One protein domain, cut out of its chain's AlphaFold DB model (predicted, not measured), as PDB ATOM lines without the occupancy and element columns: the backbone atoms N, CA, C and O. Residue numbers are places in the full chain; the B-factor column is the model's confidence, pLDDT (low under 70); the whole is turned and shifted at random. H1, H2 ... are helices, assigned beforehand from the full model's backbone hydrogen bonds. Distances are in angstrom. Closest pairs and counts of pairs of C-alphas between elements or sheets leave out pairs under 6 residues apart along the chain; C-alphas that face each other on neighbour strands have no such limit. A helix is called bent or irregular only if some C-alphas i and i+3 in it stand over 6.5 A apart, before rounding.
ATOM      1  N   GLU A   4     -30.992 -58.650   0.944       91.31
ATOM      2  CA  GLU A   4     -30.620 -57.479   1.752       91.31
ATOM      3  C   GLU A   4     -29.118 -57.459   2.055       91.31
ATOM      4  O   GLU A   4     -28.455 -56.447   1.831       91.31
ATOM      5  N   LYS A   5     -28.553 -58.599   2.475       94.94
ATOM      6  CA  LYS A   5     -27.107 -58.721   2.730       94.94
ATOM      7  C   LYS A   5     -26.273 -58.509   1.467       94.94
ATOM      8  O   LYS A   5     -25.199 -57.916   1.533       94.94
ATOM      9  N   VAL A   6     -26.748 -58.996   0.318       95.19
ATOM     10  CA  VAL A   6     -26.070 -58.784  -0.971       95.19
ATOM     11  C   VAL A   6     -26.077 -57.298  -1.334       95.19
ATOM     12  O   VAL A   6     -25.024 -56.743  -1.634       95.19
ATOM     13  N   ILE A   7     -27.231 -56.637  -1.240       96.62
ATOM     14  CA  ILE A   7     -27.388 -55.201  -1.510       96.62
ATOM     15  C   ILE A   7     -26.503 -54.363  -0.579       96.62
ATOM     16  O   ILE A   7     -25.835 -53.432  -1.032       96.62
ATOM     17  N   GLU A   8     -26.447 -54.702   0.710       97.25
ATOM     18  CA  GLU A   8     -25.580 -54.024   1.676       97.25
ATOM     19  C   GLU A   8     -24.099 -54.148   1.290       97.25
ATOM     20  O   GLU A   8     -23.374 -53.150   1.257       97.25
ATOM     21  N   GLN A   9     -23.657 -55.349   0.912       97.31
ATOM     22  CA  GLN A   9     -22.279 -55.576   0.490       97.31
ATOM     23  C   GLN A   9     -21.930 -54.808  -0.796       97.31
ATOM     24  O   GLN A   9     -20.841 -54.240  -0.899       97.31
ATOM     25  N   LEU A  10     -22.852 -54.745  -1.761       98.12
ATOM     26  CA  LEU A  10     -22.686 -53.950  -2.982       98.12
ATOM     27  C   LEU A  10     -22.558 -52.458  -2.657       98.12
ATOM     28  O   LEU A  10     -21.648 -51.801  -3.157       98.12
ATOM     29  N   LYS A  11     -23.396 -51.937  -1.753       98.19
ATOM     30  CA  LYS A  11     -23.327 -50.544  -1.289       98.19
ATOM     31  C   LYS A  11     -21.972 -50.211  -0.660       98.19
ATOM     32  O   LYS A  11     -21.415 -49.147  -0.932       98.19
ATOM     33  N   ILE A  12     -21.428 -51.111   0.162       98.06
ATOM     34  CA  ILE A  12     -20.096 -50.952   0.767       98.06
ATOM     35  C   ILE A  12     -19.016 -50.877  -0.320       98.06
ATOM     36  O   ILE A  12     -18.173 -49.977  -0.283       98.06
ATOM     37  N   ASN A  13     -19.065 -51.776  -1.305       97.62
ATOM     38  CA  ASN A  13     -18.103 -51.792  -2.407       97.62
ATOM     39  C   ASN A  13     -18.186 -50.516  -3.256       97.62
ATOM     40  O   ASN A  13     -17.162 -49.876  -3.485       97.62
ATOM     41  N   ILE A  14     -19.390 -50.076  -3.638       98.44
ATOM     42  CA  ILE A  14     -19.583 -48.843  -4.417       98.44
ATOM     43  C   ILE A  14     -19.076 -47.621  -3.643       98.44
ATOM     44  O   ILE A  14     -18.395 -46.774  -4.217       98.44
ATOM     45  N   LYS A  15     -19.301 -47.545  -2.324       98.31
ATOM     46  CA  LYS A  15     -18.737 -46.468  -1.493       98.31
ATOM     47  C   LYS A  15     -17.203 -46.483  -1.492       98.31
ATOM     48  O   LYS A  15     -16.575 -45.427  -1.548       98.31
ATOM     49  N   ALA A  16     -16.584 -47.661  -1.440       97.88
ATOM     50  CA  ALA A  16     -15.130 -47.783  -1.527       97.88
ATOM     51  C   ALA A  16     -14.591 -47.391  -2.916       97.88
ATOM     52  O   ALA A  16     -13.527 -46.775  -2.998       97.88
ATOM     53  N   ILE A  17     -15.316 -47.719  -3.992       98.31
ATOM     54  CA  ILE A  17     -15.010 -47.271  -5.359       98.31
ATOM     55  C   ILE A  17     -15.100 -45.747  -5.438       98.31
ATOM     56  O   ILE A  17     -14.150 -45.129  -5.901       98.31
ATOM     57  N   TYR A  18     -16.173 -45.141  -4.920       98.56
ATOM     58  CA  TYR A  18     -16.367 -43.688  -4.910       98.56
ATOM     59  C   TYR A  18     -15.169 -42.943  -4.316       98.56
ATOM     60  O   TYR A  18     -14.625 -42.045  -4.950       98.56
ATOM     61  N   HIS A  19     -14.703 -43.346  -3.129       97.88
ATOM     62  CA  HIS A  19     -13.549 -42.696  -2.501       97.88
ATOM     63  C   HIS A  19     -12.291 -42.764  -3.378       97.88
ATOM     64  O   HIS A  19     -11.603 -41.763  -3.541       97.88
ATOM     65  N   LYS A  20     -12.021 -43.925  -3.985       97.56
ATOM     66  CA  LYS A  20     -10.877 -44.107  -4.888       97.56
ATOM     67  C   LYS A  20     -11.029 -43.314  -6.190       97.56
ATOM     68  O   LYS A  20     -10.039 -42.787  -6.678       97.56
ATOM     69  N   ALA A  21     -12.244 -43.233  -6.728       98.06
ATOM     70  CA  ALA A  21     -12.559 -42.472  -7.933       98.06
ATOM     71  C   ALA A  21     -12.322 -40.973  -7.726       98.06
ATOM     72  O   ALA A  21     -11.673 -40.351  -8.554       98.06
ATOM     73  N   VAL A  22     -12.741 -40.412  -6.585       98.12
ATOM     74  CA  VAL A  22     -12.472 -39.002  -6.243       98.12
ATOM     75  C   VAL A  22     -10.974 -38.695  -6.255       98.12
ATOM     76  O   VAL A  22     -10.562 -37.652  -6.760       98.12
ATOM     77  N   ASP A  23     -10.154 -39.572  -5.677       96.31
ATOM     78  CA  ASP A  23      -8.706 -39.367  -5.653       96.31
ATOM     79  C   ASP A  23      -8.088 -39.526  -7.049       96.31
ATOM     80  O   ASP A  23      -7.230 -38.730  -7.426       96.31
ATOM     81  N   ALA A  24      -8.549 -40.508  -7.830       95.56
ATOM     82  CA  ALA A  24      -8.082 -40.724  -9.195       95.56
ATOM     83  C   ALA A  24      -8.415 -39.542 -10.117       95.56
ATOM     84  O   ALA A  24      -7.541 -39.057 -10.833       95.56
ATOM     85  N   ASP A  25      -9.635 -39.018 -10.030       95.94
ATOM     86  CA  ASP A  25     -10.114 -37.913 -10.860       95.94
ATOM     87  C   ASP A  25      -9.330 -36.626 -10.615       95.94
ATOM     88  O   ASP A  25      -8.982 -35.925 -11.559       95.94
ATOM     89  N   LYS A  26      -8.946 -36.353  -9.361       95.12
ATOM     90  CA  LYS A  26      -8.049 -35.229  -9.051       95.12
ATOM     91  C   LYS A  26      -6.701 -35.360  -9.754       95.12
ATOM     92  O   LYS A  26      -6.153 -34.352 -10.193       95.12
ATOM     93  N   VAL A  27      -6.160 -36.577  -9.845       93.12
ATOM     94  CA  VAL A  27      -4.888 -36.818 -10.540       93.12
ATOM     95  C   VAL A  27      -5.055 -36.651 -12.047       93.12
ATOM     96  O   VAL A  27      -4.220 -35.994 -12.663       93.12
ATOM     97  N   ILE A  28      -6.137 -37.176 -12.627       91.75
ATOM     98  CA  ILE A  28      -6.448 -37.014 -14.055       91.75
ATOM     99  C   ILE A  28      -6.556 -35.532 -14.406       91.75
ATOM    100  O   ILE A  28      -5.856 -35.063 -15.301       91.75
ATOM    101  N   SER A  29      -7.356 -34.776 -13.650       92.25
ATOM    102  CA  SER A  29      -7.524 -33.338 -13.862       92.25
ATOM    103  C   SER A  29      -6.195 -32.575 -13.765       92.25
ATOM    104  O   SER A  29      -5.945 -31.673 -14.564       92.25
ATOM    105  N   ALA A  30      -5.316 -32.936 -12.822       90.94
ATOM    106  CA  ALA A  30      -3.992 -32.323 -12.704       90.94
ATOM    107  C   ALA A  30      -3.093 -32.639 -13.916       90.94
ATOM    108  O   ALA A  30      -2.491 -31.735 -14.487       90.94
ATOM    109  N   GLN A  31      -3.058 -33.897 -14.368       87.25
ATOM    110  CA  GLN A  31      -2.279 -34.306 -15.544       87.25
ATOM    111  C   GLN A  31      -2.782 -33.661 -16.843       87.25
ATOM    112  O   GLN A  31      -1.974 -33.273 -17.688       87.25
ATOM    113  N   GLN A  32      -4.102 -33.534 -17.004       87.31
ATOM    114  CA  GLN A  32      -4.714 -32.830 -18.134       87.31
ATOM    115  C   GLN A  32      -4.332 -31.342 -18.129       87.31
ATOM    116  O   GLN A  32      -3.975 -30.801 -19.176       87.31
ATOM    117  N   ALA A  33      -4.341 -30.689 -16.959       85.62
ATOM    118  CA  ALA A  33      -3.928 -29.290 -16.819       85.62
ATOM    119  C   ALA A  33      -2.446 -29.067 -17.174       85.62
ATOM    120  O   ALA A  33      -2.108 -28.042 -17.766       85.62
ATOM    121  N   ASP A  34      -1.587 -30.048 -16.889       83.75
ATOM    122  CA  ASP A  34      -0.161 -30.033 -17.243       83.75
ATOM    123  C   ASP A  34       0.112 -30.449 -18.707       83.75
ATOM    124  O   ASP A  34       1.263 -30.495 -19.145       83.75
ATOM    125  N   GLY A  35      -0.934 -30.760 -19.486       78.81
ATOM    126  CA  GLY A  35      -0.831 -31.188 -20.885       78.81
ATOM    127  C   GLY A  35      -0.293 -32.613 -21.078       78.81
ATOM    128  O   GLY A  35       0.078 -32.983 -22.191       78.81
ATOM    129  N   LEU A  36      -0.241 -33.416 -20.008       68.50
ATOM    130  CA  LEU A  36       0.370 -34.751 -19.974       68.50
ATOM    131  C   LEU A  36      -0.626 -35.909 -20.149       68.50
ATOM    132  O   LEU A  36      -0.235 -37.069 -20.041       68.50
ATOM    133  N   GLY A  37      -1.893 -35.641 -20.467       63.31
ATOM    134  CA  GLY A  37      -2.876 -36.697 -20.703       63.31
ATOM    135  C   GLY A  37      -4.082 -36.216 -21.497       63.31
ATOM    136  O   GLY A  37      -4.709 -35.227 -21.136       63.31
ATOM    137  N   GLN A  38      -4.417 -36.933 -22.568       62.53
ATOM    138  CA  GLN A  38      -5.714 -36.851 -23.239       62.53
ATOM    139  C   GLN A  38      -6.371 -38.218 -23.077       62.53
ATOM    140  O   GLN A  38      -6.147 -39.131 -23.868       62.53
ATOM    141  N   PHE A  39      -7.089 -38.389 -21.971       70.19
ATOM    142  CA  PHE A  39      -7.970 -39.535 -21.806       70.19
ATOM    143  C   PHE A  39      -9.286 -39.171 -22.475       70.19
ATOM    144  O   PHE A  39      -9.949 -38.245 -22.030       70.19
ATOM    145  N   ASP A  40      -9.656 -39.873 -23.542       76.75
ATOM    146  CA  ASP A  40     -10.978 -39.676 -24.142       76.75
ATOM    147  C   ASP A  40     -12.050 -40.404 -23.317       76.75
ATOM    148  O   ASP A  40     -13.156 -39.897 -23.135       76.75
ATOM    149  N   LYS A  41     -11.723 -41.608 -22.817       87.38
ATOM    150  CA  LYS A  41     -12.594 -42.451 -21.983       87.38
ATOM    151  C   LYS A  41     -11.767 -43.355 -21.060       87.38
ATOM    152  O   LYS A  41     -10.758 -43.910 -21.491       87.38
ATOM    153  N   ILE A  42     -12.216 -43.557 -19.816       91.00
ATOM    154  CA  ILE A  42     -11.612 -44.505 -18.856       91.00
ATOM    155  C   ILE A  42     -11.766 -45.957 -19.317       91.00
ATOM    156  O   ILE A  42     -10.823 -46.744 -19.214       91.00
ATOM    157  N   PHE A  43     -12.955 -46.329 -19.800       90.38
ATOM    158  CA  PHE A  43     -13.226 -47.670 -20.308       90.38
ATOM    159  C   PHE A  43     -13.435 -47.649 -21.823       90.38
ATOM    160  O   PHE A  43     -13.961 -46.693 -22.390       90.38
ATOM    161  N   VAL A  44     -12.998 -48.723 -22.482       83.25
ATOM    162  CA  VAL A  44     -13.167 -48.921 -23.928       83.25
ATOM    163  C   VAL A  44     -14.637 -49.172 -24.291       83.25
ATOM    164  O   VAL A  44     -15.418 -49.608 -23.452       83.25
ATOM    165  N   ASN A  45     -15.003 -48.968 -25.559       72.06
ATOM    166  CA  ASN A  45     -16.395 -49.044 -26.039       72.06
ATOM    167  C   ASN A  45     -17.088 -50.419 -25.862       72.06
ATOM    168  O   ASN A  45     -18.298 -50.496 -26.023       72.06
ATOM    169  N   ASP A  46     -16.353 -51.493 -25.555       80.88
ATOM    170  CA  ASP A  46     -16.904 -52.838 -25.280       80.88
ATOM    171  C   ASP A  46     -16.947 -53.155 -23.771       80.88
ATOM    172  O   ASP A  46     -16.910 -54.304 -23.334       80.88
ATOM    173  N   SER A  47     -16.934 -52.117 -22.932       91.19
ATOM    174  CA  SER A  47     -17.085 -52.284 -21.491       91.19
ATOM    175  C   SER A  47     -18.552 -52.554 -21.119       91.19
ATOM    176  O   SER A  47     -19.458 -52.153 -21.846       91.19
ATOM    177  N   PRO A  48     -18.821 -53.170 -19.954       93.94
ATOM    178  CA  PRO A  48     -20.183 -53.337 -19.453       93.94
ATOM    179  C   PRO A  48     -20.870 -52.004 -19.107       93.94
ATOM    180  O   PRO A  48     -22.068 -52.019 -18.829       93.94
ATOM    181  N   PHE A  49     -20.141 -50.881 -19.070       96.06
ATOM    182  CA  PHE A  49     -20.695 -49.557 -18.796       96.06
ATOM    183  C   PHE A  49     -21.333 -48.937 -20.038       96.06
ATOM    184  O   PHE A  49     -20.800 -49.039 -21.140       96.06
ATOM    185  N   SER A  50     -22.449 -48.240 -19.830       94.44
ATOM    186  CA  SER A  50     -23.057 -47.380 -20.857       94.44
ATOM    187  C   SER A  50     -22.479 -45.964 -20.873       94.44
ATOM    188  O   SER A  50     -22.577 -45.263 -21.878       94.44
ATOM    189  N   THR A  51     -21.900 -45.538 -19.753       95.12
ATOM    190  CA  THR A  51     -21.250 -44.243 -19.585       95.12
ATOM    191  C   THR A  51     -19.978 -44.184 -20.414       95.12
ATOM    192  O   THR A  51     -19.206 -45.137 -20.470       95.12
ATOM    193  N   GLU A  52     -19.730 -43.027 -21.013       94.50
ATOM    194  CA  GLU A  52     -18.489 -42.717 -21.706       94.50
ATOM    195  C   GLU A  52     -17.943 -41.410 -21.134       94.50
ATOM    196  O   GLU A  52     -18.477 -40.334 -21.393       94.50
ATOM    197  N   ALA A  53     -16.913 -41.515 -20.301       94.62
ATOM    198  CA  ALA A  53     -16.297 -40.376 -19.629       94.62
ATOM    199  C   ALA A  53     -14.797 -40.587 -19.419       94.62
ATOM    200  O   ALA A  53     -14.330 -41.722 -19.268       94.62
ATOM    201  N   ASP A  54     -14.057 -39.488 -19.361       93.69
ATOM    202  CA  ASP A  54     -12.615 -39.422 -19.106       93.69
ATOM    203  C   ASP A  54     -12.248 -39.422 -17.612       93.69
ATOM    204  O   ASP A  54     -11.077 -39.524 -17.262       93.69
ATOM    205  N   HIS A  55     -13.251 -39.370 -16.736       95.12
ATOM    206  CA  HIS A  55     -13.130 -39.421 -15.282       95.12
ATOM    207  C   HIS A  55     -13.905 -40.623 -14.721       95.12
ATOM    208  O   HIS A  55     -14.842 -41.124 -15.342       95.12
ATOM    209  N   PHE A  56     -13.527 -41.106 -13.541       97.12
ATOM    210  CA  PHE A  56     -14.128 -42.264 -12.885       97.12
ATOM    211  C   PHE A  56     -15.495 -41.965 -12.262       97.12
ATOM    212  O   PHE A  56     -16.339 -42.862 -12.214       97.12
ATOM    213  N   LEU A  57     -15.741 -40.744 -11.774       98.12
ATOM    214  CA  LEU A  57     -16.980 -40.404 -11.064       98.12
ATOM    215  C   LEU A  57     -18.279 -40.674 -11.854       98.12
ATOM    216  O   LEU A  57     -19.189 -41.254 -11.256       98.12
ATOM    217  N   PRO A  58     -18.384 -40.371 -13.163       97.88
ATOM    218  CA  PRO A  58     -19.555 -40.736 -13.968       97.88
ATOM    219  C   PRO A  58     -19.876 -42.240 -13.951       97.88
ATOM    220  O   PRO A  58     -21.035 -42.639 -13.875       97.88
ATOM    221  N   TYR A  59     -18.861 -43.104 -13.921       98.12
ATOM    222  CA  TYR A  59     -19.077 -44.550 -13.823       98.12
ATOM    223  C   TYR A  59     -19.559 -44.973 -12.431       98.12
ATOM    224  O   TYR A  59     -20.294 -45.948 -12.298       98.12
ATOM    225  N   VAL A  60     -19.183 -44.239 -11.377       98.31
ATOM    226  CA  VAL A  60     -19.703 -44.466 -10.017       98.31
ATOM    227  C   VAL A  60     -21.176 -44.079  -9.913       98.31
ATOM    228  O   VAL A  60     -21.933 -44.761  -9.221       98.31
ATOM    229  N   GLU A  61     -21.595 -43.024 -10.610       98.38
ATOM    230  CA  GLU A  61     -23.009 -42.660 -10.732       98.38
ATOM    231  C   GLU A  61     -23.809 -43.782 -11.405       98.38
ATOM    232  O   GLU A  61     -24.851 -44.191 -10.888       98.38
ATOM    233  N   GLU A  62     -23.283 -44.370 -12.485       98.44
ATOM    234  CA  GLU A  62     -23.915 -45.525 -13.130       98.44
ATOM    235  C   GLU A  62     -24.043 -46.725 -12.176       98.44
ATOM    236  O   GLU A  62     -25.121 -47.311 -12.072       98.44
ATOM    237  N   LEU A  63     -22.999 -47.047 -11.400       98.44
ATOM    238  CA  LEU A  63     -23.061 -48.109 -10.383       98.44
ATOM    239  C   LEU A  63     -24.137 -47.846  -9.317       98.44
ATOM    240  O   LEU A  63     -24.795 -48.779  -8.851       98.44
ATOM    241  N   ALA A  64     -24.305 -46.590  -8.897       98.19
ATOM    242  CA  ALA A  64     -25.333 -46.210  -7.932       98.19
ATOM    243  C   ALA A  64     -26.747 -46.366  -8.518       98.19
ATOM    244  O   ALA A  64     -27.640 -46.864  -7.828       98.19
ATOM    245  N   ASN A  65     -26.933 -46.008  -9.789       98.19
ATOM    246  CA  ASN A  65     -28.196 -46.194 -10.502       98.19
ATOM    247  C   ASN A  65     -28.530 -47.682 -10.691       98.19
ATOM    248  O   ASN A  65     -29.667 -48.091 -10.452       98.19
ATOM    249  N   ASP A  66     -27.543 -48.511 -11.030       97.81
ATOM    250  CA  ASP A  66     -27.708 -49.964 -11.124       97.81
ATOM    251  C   ASP A  66     -28.075 -50.592  -9.770       97.81
ATOM    252  O   ASP A  66     -28.923 -51.484  -9.706       97.81
ATOM    253  N   LEU A  67     -27.488 -50.107  -8.668       98.00
ATOM    254  CA  LEU A  67     -27.854 -50.550  -7.322       98.00
ATOM    255  C   LEU A  67     -29.301 -50.180  -6.980       98.00
ATOM    256  O   LEU A  67     -30.021 -51.004  -6.417       98.00
ATOM    257  N   LEU A  68     -29.735 -48.963  -7.325       97.25
ATOM    258  CA  LEU A  68     -31.120 -48.533  -7.127       97.25
ATOM    259  C   LEU A  68     -32.084 -49.410  -7.933       97.25
ATOM    260  O   LEU A  68     -33.105 -49.842  -7.403       97.25
ATOM    261  N   ARG A  69     -31.736 -49.726  -9.184       96.06
ATOM    262  CA  ARG A  69     -32.509 -50.647 -10.023       96.06
ATOM    263  C   ARG A  69     -32.600 -52.032  -9.390       96.06
ATOM    264  O   ARG A  69     -33.691 -52.584  -9.309       96.06
ATOM    265  N   LEU A  70     -31.485 -52.570  -8.895       96.75
ATOM    266  CA  LEU A  70     -31.454 -53.873  -8.227       96.75
ATOM    267  C   LEU A  70     -32.382 -53.918  -7.001       96.75
ATOM    268  O   LEU A  70     -33.026 -54.935  -6.755       96.75
ATOM    269  N   GLN A  71     -32.470 -52.820  -6.243       95.50
ATOM    270  CA  GLN A  71     -33.367 -52.692  -5.086       95.50
ATOM    271  C   GLN A  71     -34.856 -52.650  -5.459       95.50
ATOM    272  O   GLN A  71     -35.698 -52.896  -4.600       95.50
ATOM    273  N   GLN A  72     -35.177 -52.321  -6.711       95.31
ATOM    274  CA  GLN A  72     -36.545 -52.221  -7.225       95.31
ATOM    275  C   GLN A  72     -37.014 -53.504  -7.929       95.31
ATOM    276  O   GLN A  72     -38.177 -53.587  -8.318       95.31
ATOM    277  N   CYS A  73     -36.142 -54.501  -8.108       95.12
ATOM    278  CA  CYS A  73     -36.509 -55.770  -8.731       95.12
ATOM    279  C   CYS A  73     -37.490 -56.555  -7.844       95.12
ATOM    280  O   CYS A  73     -37.153 -56.942  -6.725       95.12
ATOM    281  N   GLU A  74     -38.679 -56.846  -8.373       90.75
ATOM    282  CA  GLU A  74     -39.707 -57.644  -7.686       90.75
ATOM    283  C   GLU A  74     -39.604 -59.149  -8.002       90.75
ATOM    284  O   GLU A  74     -40.024 -59.982  -7.199       90.75
ATOM    285  N   ASP A  75     -39.022 -59.509  -9.154       93.50
ATOM    286  CA  ASP A  75     -38.838 -60.894  -9.601       93.50
ATOM    287  C   ASP A  75     -37.396 -61.395  -9.405       93.50
ATOM    288  O   ASP A  75     -36.416 -60.671  -9.611       93.50
ATOM    289  N   GLU A  76     -37.252 -62.676  -9.051       91.56
ATOM    290  CA  GLU A  76     -35.951 -63.292  -8.771       91.56
ATOM    291  C   GLU A  76     -35.055 -63.384 -10.018       91.56
ATOM    292  O   GLU A  76     -33.829 -63.275  -9.903       91.56
ATOM    293  N   GLN A  77     -35.624 -63.594 -11.210       93.19
ATOM    294  CA  GLN A  77     -34.830 -63.696 -12.435       93.19
ATOM    295  C   GLN A  77     -34.276 -62.334 -12.845       93.19
ATOM    296  O   GLN A  77     -33.110 -62.248 -13.233       93.19
ATOM    297  N   ASP A  78     -35.086 -61.280 -12.742       93.44
ATOM    298  CA  ASP A  78     -34.633 -59.913 -13.012       93.44
ATOM    299  C   ASP A  78     -33.564 -59.480 -12.002       93.44
ATOM    300  O   ASP A  78     -32.490 -59.022 -12.399       93.44
ATOM    301  N   PHE A  79     -33.778 -59.770 -10.711       94.81
ATOM    302  CA  PHE A  79     -32.781 -59.519  -9.668       94.81
ATOM    303  C   PHE A  79     -31.428 -60.159 -10.003       94.81
ATOM    304  O   PHE A  79     -30.391 -59.506  -9.901       94.81
ATOM    305  N   LYS A  80     -31.411 -61.432 -10.427       95.12
ATOM    306  CA  LYS A  80     -30.163 -62.127 -10.794       95.12
ATOM    307  C   LYS A  80     -29.461 -61.472 -11.981       95.12
ATOM    308  O   LYS A  80     -28.256 -61.260 -11.907       95.12
ATOM    309  N   LYS A  81     -30.193 -61.094 -13.031       94.75
ATOM    310  CA  LYS A  81     -29.613 -60.450 -14.224       94.75
ATOM    311  C   LYS A  81     -28.987 -59.092 -13.903       94.75
ATOM    312  O   LYS A  81     -27.872 -58.798 -14.342       94.75
ATOM    313  N   VAL A  82     -29.692 -58.269 -13.124       95.44
ATOM    314  CA  VAL A  82     -29.181 -56.958 -12.698       95.44
ATOM    315  C   VAL A  82     -27.983 -57.140 -11.763       95.44
ATOM    316  O   VAL A  82     -26.974 -56.454 -11.926       95.44
ATOM    317  N   LEU A  83     -28.044 -58.108 -10.840       97.06
ATOM    318  CA  LEU A  83     -26.939 -58.428  -9.938       97.06
ATOM    319  C   LEU A  83     -25.679 -58.842 -10.706       97.06
ATOM    320  O   LEU A  83     -24.604 -58.321 -10.420       97.06
ATOM    321  N   GLU A  84     -25.800 -59.765 -11.661       96.62
ATOM    322  CA  GLU A  84     -24.678 -60.240 -12.481       96.62
ATOM    323  C   GLU A  84     -23.992 -59.077 -13.203       96.62
ATOM    324  O   GLU A  84     -22.774 -58.918 -13.112       96.62
ATOM    325  N   THR A  85     -24.783 -58.207 -13.834       96.50
ATOM    326  CA  THR A  85     -24.271 -57.023 -14.537       96.50
ATOM    327  C   THR A  85     -23.546 -56.071 -13.583       96.50
ATOM    328  O   THR A  85     -22.423 -55.639 -13.860       96.50
ATOM    329  N   LEU A  86     -24.149 -55.772 -12.429       98.12
ATOM    330  CA  LEU A  86     -23.577 -54.859 -11.441       98.12
ATOM    331  C   LEU A  86     -22.270 -55.402 -10.841       98.12
ATOM    332  O   LEU A  86     -21.309 -54.652 -10.672       98.12
ATOM    333  N   VAL A  87     -22.199 -56.702 -10.547       98.00
ATOM    334  CA  VAL A  87     -20.979 -57.333 -10.019       98.00
ATOM    335  C   VAL A  87     -19.828 -57.226 -11.021       98.00
ATOM    336  O   VAL A  87     -18.722 -56.857 -10.624       98.00
ATOM    337  N   VAL A  88     -20.087 -57.463 -12.312       97.69
ATOM    338  CA  VAL A  88     -19.075 -57.326 -13.374       97.69
ATOM    339  C   VAL A  88     -18.555 -55.886 -13.460       97.69
ATOM    340  O   VAL A  88     -17.342 -55.669 -13.509       97.69
ATOM    341  N   LYS A  89     -19.445 -54.887 -13.409       98.25
ATOM    342  CA  LYS A  89     -19.054 -53.467 -13.402       98.25
ATOM    343  C   LYS A  89     -18.224 -53.094 -12.166       98.25
ATOM    344  O   LYS A  89     -17.206 -52.414 -12.297       98.25
ATOM    345  N   ILE A  90     -18.614 -53.560 -10.975       98.31
ATOM    346  CA  ILE A  90     -17.875 -53.332  -9.718       98.31
ATOM    347  C   ILE A  90     -16.467 -53.930  -9.790       98.31
ATOM    348  O   ILE A  90     -15.497 -53.272  -9.405       98.31
ATOM    349  N   GLU A  91     -16.336 -55.163 -10.283       97.44
ATOM    350  CA  GLU A  91     -15.042 -55.830 -10.424       97.44
ATOM    351  C   GLU A  91     -14.122 -55.061 -11.377       97.44
ATOM    352  O   GLU A  91     -12.960 -54.801 -11.046       97.44
ATOM    353  N   LEU A  92     -14.650 -54.656 -12.535       97.31
ATOM    354  CA  LEU A  92     -13.908 -53.880 -13.519       97.31
ATOM    355  C   LEU A  92     -13.456 -52.530 -12.945       97.31
ATOM    356  O   LEU A  92     -12.271 -52.205 -13.019       97.31
ATOM    357  N   ALA A  93     -14.352 -51.782 -12.296       97.69
ATOM    358  CA  ALA A  93     -14.014 -50.510 -11.659       97.69
ATOM    359  C   ALA A  93     -12.926 -50.670 -10.587       97.69
ATOM    360  O   ALA A  93     -11.970 -49.893 -10.544       97.69
ATOM    361  N   HIS A  94     -13.017 -51.706  -9.748       96.69
ATOM    362  CA  HIS A  94     -11.990 -51.990  -8.750       96.69
ATOM    363  C   HIS A  94     -10.623 -52.288  -9.368       96.69
ATOM    364  O   HIS A  94      -9.624 -51.744  -8.886       96.69
ATOM    365  N   LYS A  95     -10.571 -53.132 -10.405       96.12
ATOM    366  CA  LYS A  95      -9.322 -53.475 -11.098       96.12
ATOM    367  C   LYS A  95      -8.703 -52.247 -11.749       96.12
ATOM    368  O   LYS A  95      -7.532 -51.975 -11.511       96.12
ATOM    369  N   THR A  96      -9.491 -51.467 -12.480       95.69
ATOM    370  CA  THR A  96      -8.981 -50.290 -13.190       95.69
ATOM    371  C   THR A  96      -8.486 -49.216 -12.231       95.69
ATOM    372  O   THR A  96      -7.395 -48.694 -12.434       95.69
ATOM    373  N   LEU A  97      -9.193 -48.946 -11.128       96.25
ATOM    374  CA  LEU A  97      -8.707 -48.022 -10.092       96.25
ATOM    375  C   LEU A  97      -7.422 -48.521  -9.418       96.25
ATOM    376  O   LEU A  97      -6.543 -47.724  -9.089       96.25
ATOM    377  N   ALA A  98      -7.295 -49.832  -9.192       95.25
ATOM    378  CA  ALA A  98      -6.075 -50.411  -8.636       95.25
ATOM    379  C   ALA A  98      -4.891 -50.274  -9.605       95.25
ATOM    380  O   ALA A  98      -3.821 -49.839  -9.184       95.25
ATOM    381  N   SER A  99      -5.095 -50.579 -10.889       93.12
ATOM    382  CA  SER A  99      -4.086 -50.403 -11.937       93.12
ATOM    383  C   SER A  99      -3.706 -48.935 -12.126       93.12
ATOM    384  O   SER A  99      -2.523 -48.623 -12.183       93.12
ATOM    385  N   PHE A 100      -4.681 -48.022 -12.133       92.44
ATOM    386  CA  PHE A 100      -4.434 -46.583 -12.207       92.44
ATOM    387  C   PHE A 100      -3.550 -46.112 -11.049       92.44
ATOM    388  O   PHE A 100      -2.536 -45.457 -11.265       92.44
ATOM    389  N   LYS A 101      -3.862 -46.531  -9.815       90.50
ATOM    390  CA  LYS A 101      -3.036 -46.213  -8.644       90.50
ATOM    391  C   LYS A 101      -1.608 -46.766  -8.756       90.50
ATOM    392  O   LYS A 101      -0.681 -46.101  -8.310       90.50
ATOM    393  N   GLN A 102      -1.429 -47.966  -9.311       90.50
ATOM    394  CA  GLN A 102      -0.105 -48.573  -9.503       90.50
ATOM    395  C   GLN A 102       0.739 -47.850 -10.555       90.50
ATOM    396  O   GLN A 102       1.949 -47.811 -10.409       90.50
ATOM    397  N   LEU A 103       0.128 -47.271 -11.591       84.94
ATOM    398  CA  LEU A 103       0.851 -46.496 -12.607       84.94
ATOM    399  C   LEU A 103       1.380 -45.153 -12.077       84.94
ATOM    400  O   LEU A 103       2.261 -44.558 -12.690       84.94
ATOM    401  N   LEU A 104       0.826 -44.670 -10.963       75.94
ATOM    402  CA  LEU A 104       1.182 -43.394 -10.339       75.94
ATOM    403  C   LEU A 104       2.219 -43.515  -9.211       75.94
ATOM    404  O   LEU A 104       2.659 -42.482  -8.705       75.94
ATOM    405  N   GLY A 105       2.546 -44.733  -8.767       61.47
ATOM    406  CA  GLY A 105       3.465 -45.005  -7.652       61.47
ATOM    407  C   GLY A 105       4.737 -45.693  -8.108       61.47
ATOM    408  O   GLY A 105       5.786 -45.395  -7.500       61.47
TER     409      GLY A 105
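What this domain is: This is residues 4 to 105 of the 105 residues of an uncharacterized protein of Celerinatantimonas diazotrophica (UniProt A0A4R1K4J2). Three helices stand side by side in an up-and-down bundle: the long H1 and H3 run the same way and the shorter H2 runs back between them in the chain, the three centres making a triangle. The last part of H1 runs on past the start of H2, and a long loop, residues 34 to 56, folds back from that end of H1 to Leu 57, where H2 begins. The printed part has 102 residues, with three named helices in the order H1, H2, H3 and no named strand; the class is all helix. It is compact, with a radius of gyration of the C-alphas of 14.7 A, and its outline is a rod of 50 by 25 by 17 A.

Where its parts are: H1 is residues 4 to 33, the longest helix by residues, and measures 43.0 A from C-alpha 4 at (-30.620, -57.479, 1.752) to C-alpha 33 at (-3.928, -29.290, -16.819). After residues 34 to 56, H2 is residues 57 to 72 and measures 23.2 A. H3 is residues 76 to 103 and measures 40.6 A, ending with C-alpha 103 at (0.851, -46.496, -12.607). No helix is bent or irregular.

How they stand to each other: H1, H2 and H3 form a bundle, up and down: each helix runs against the one before it in the chain. H1 and H2 touch and form a helical hairpin, opposite ways at a shallow tilt of 15 degrees; their closest C-alphas are those of Ala 21 and Leu 57, 5.8 A apart. H1 touches H3 with residues 10 to 24 alone. These two run the same way at a shallow tilt of 34.9 degrees, only just short of steep, and their closest C-alphas are those of Ile 17 and His 94, 6.5 A apart. H2 and H3 touch, residues 63 to 70 alone of H2 with residues 79 to 90 alone of H3, and form a second helical hairpin, opposite ways at a shallow tilt of 20 degrees. Their closest C-alphas are those of Leu 70 and Val 82, 5.9 A apart. In H1, H2 and H3 every O i to N i+4 pair is within hydrogen-bond range.

The domain as a whole: The two C-alphas farthest apart are those of Asp 34 and Asp 75, 50.1 A. The printed part has no cut and ends at Gly 105, the chain's last residue. The link from H1 to H2 is long, with 23 residues, and the link from H2 to H3 is tight, with 3. The mean pLDDT of the printed part is 92.7; the model's confidence is under 70 at residues 36 to 38 and at residue 105.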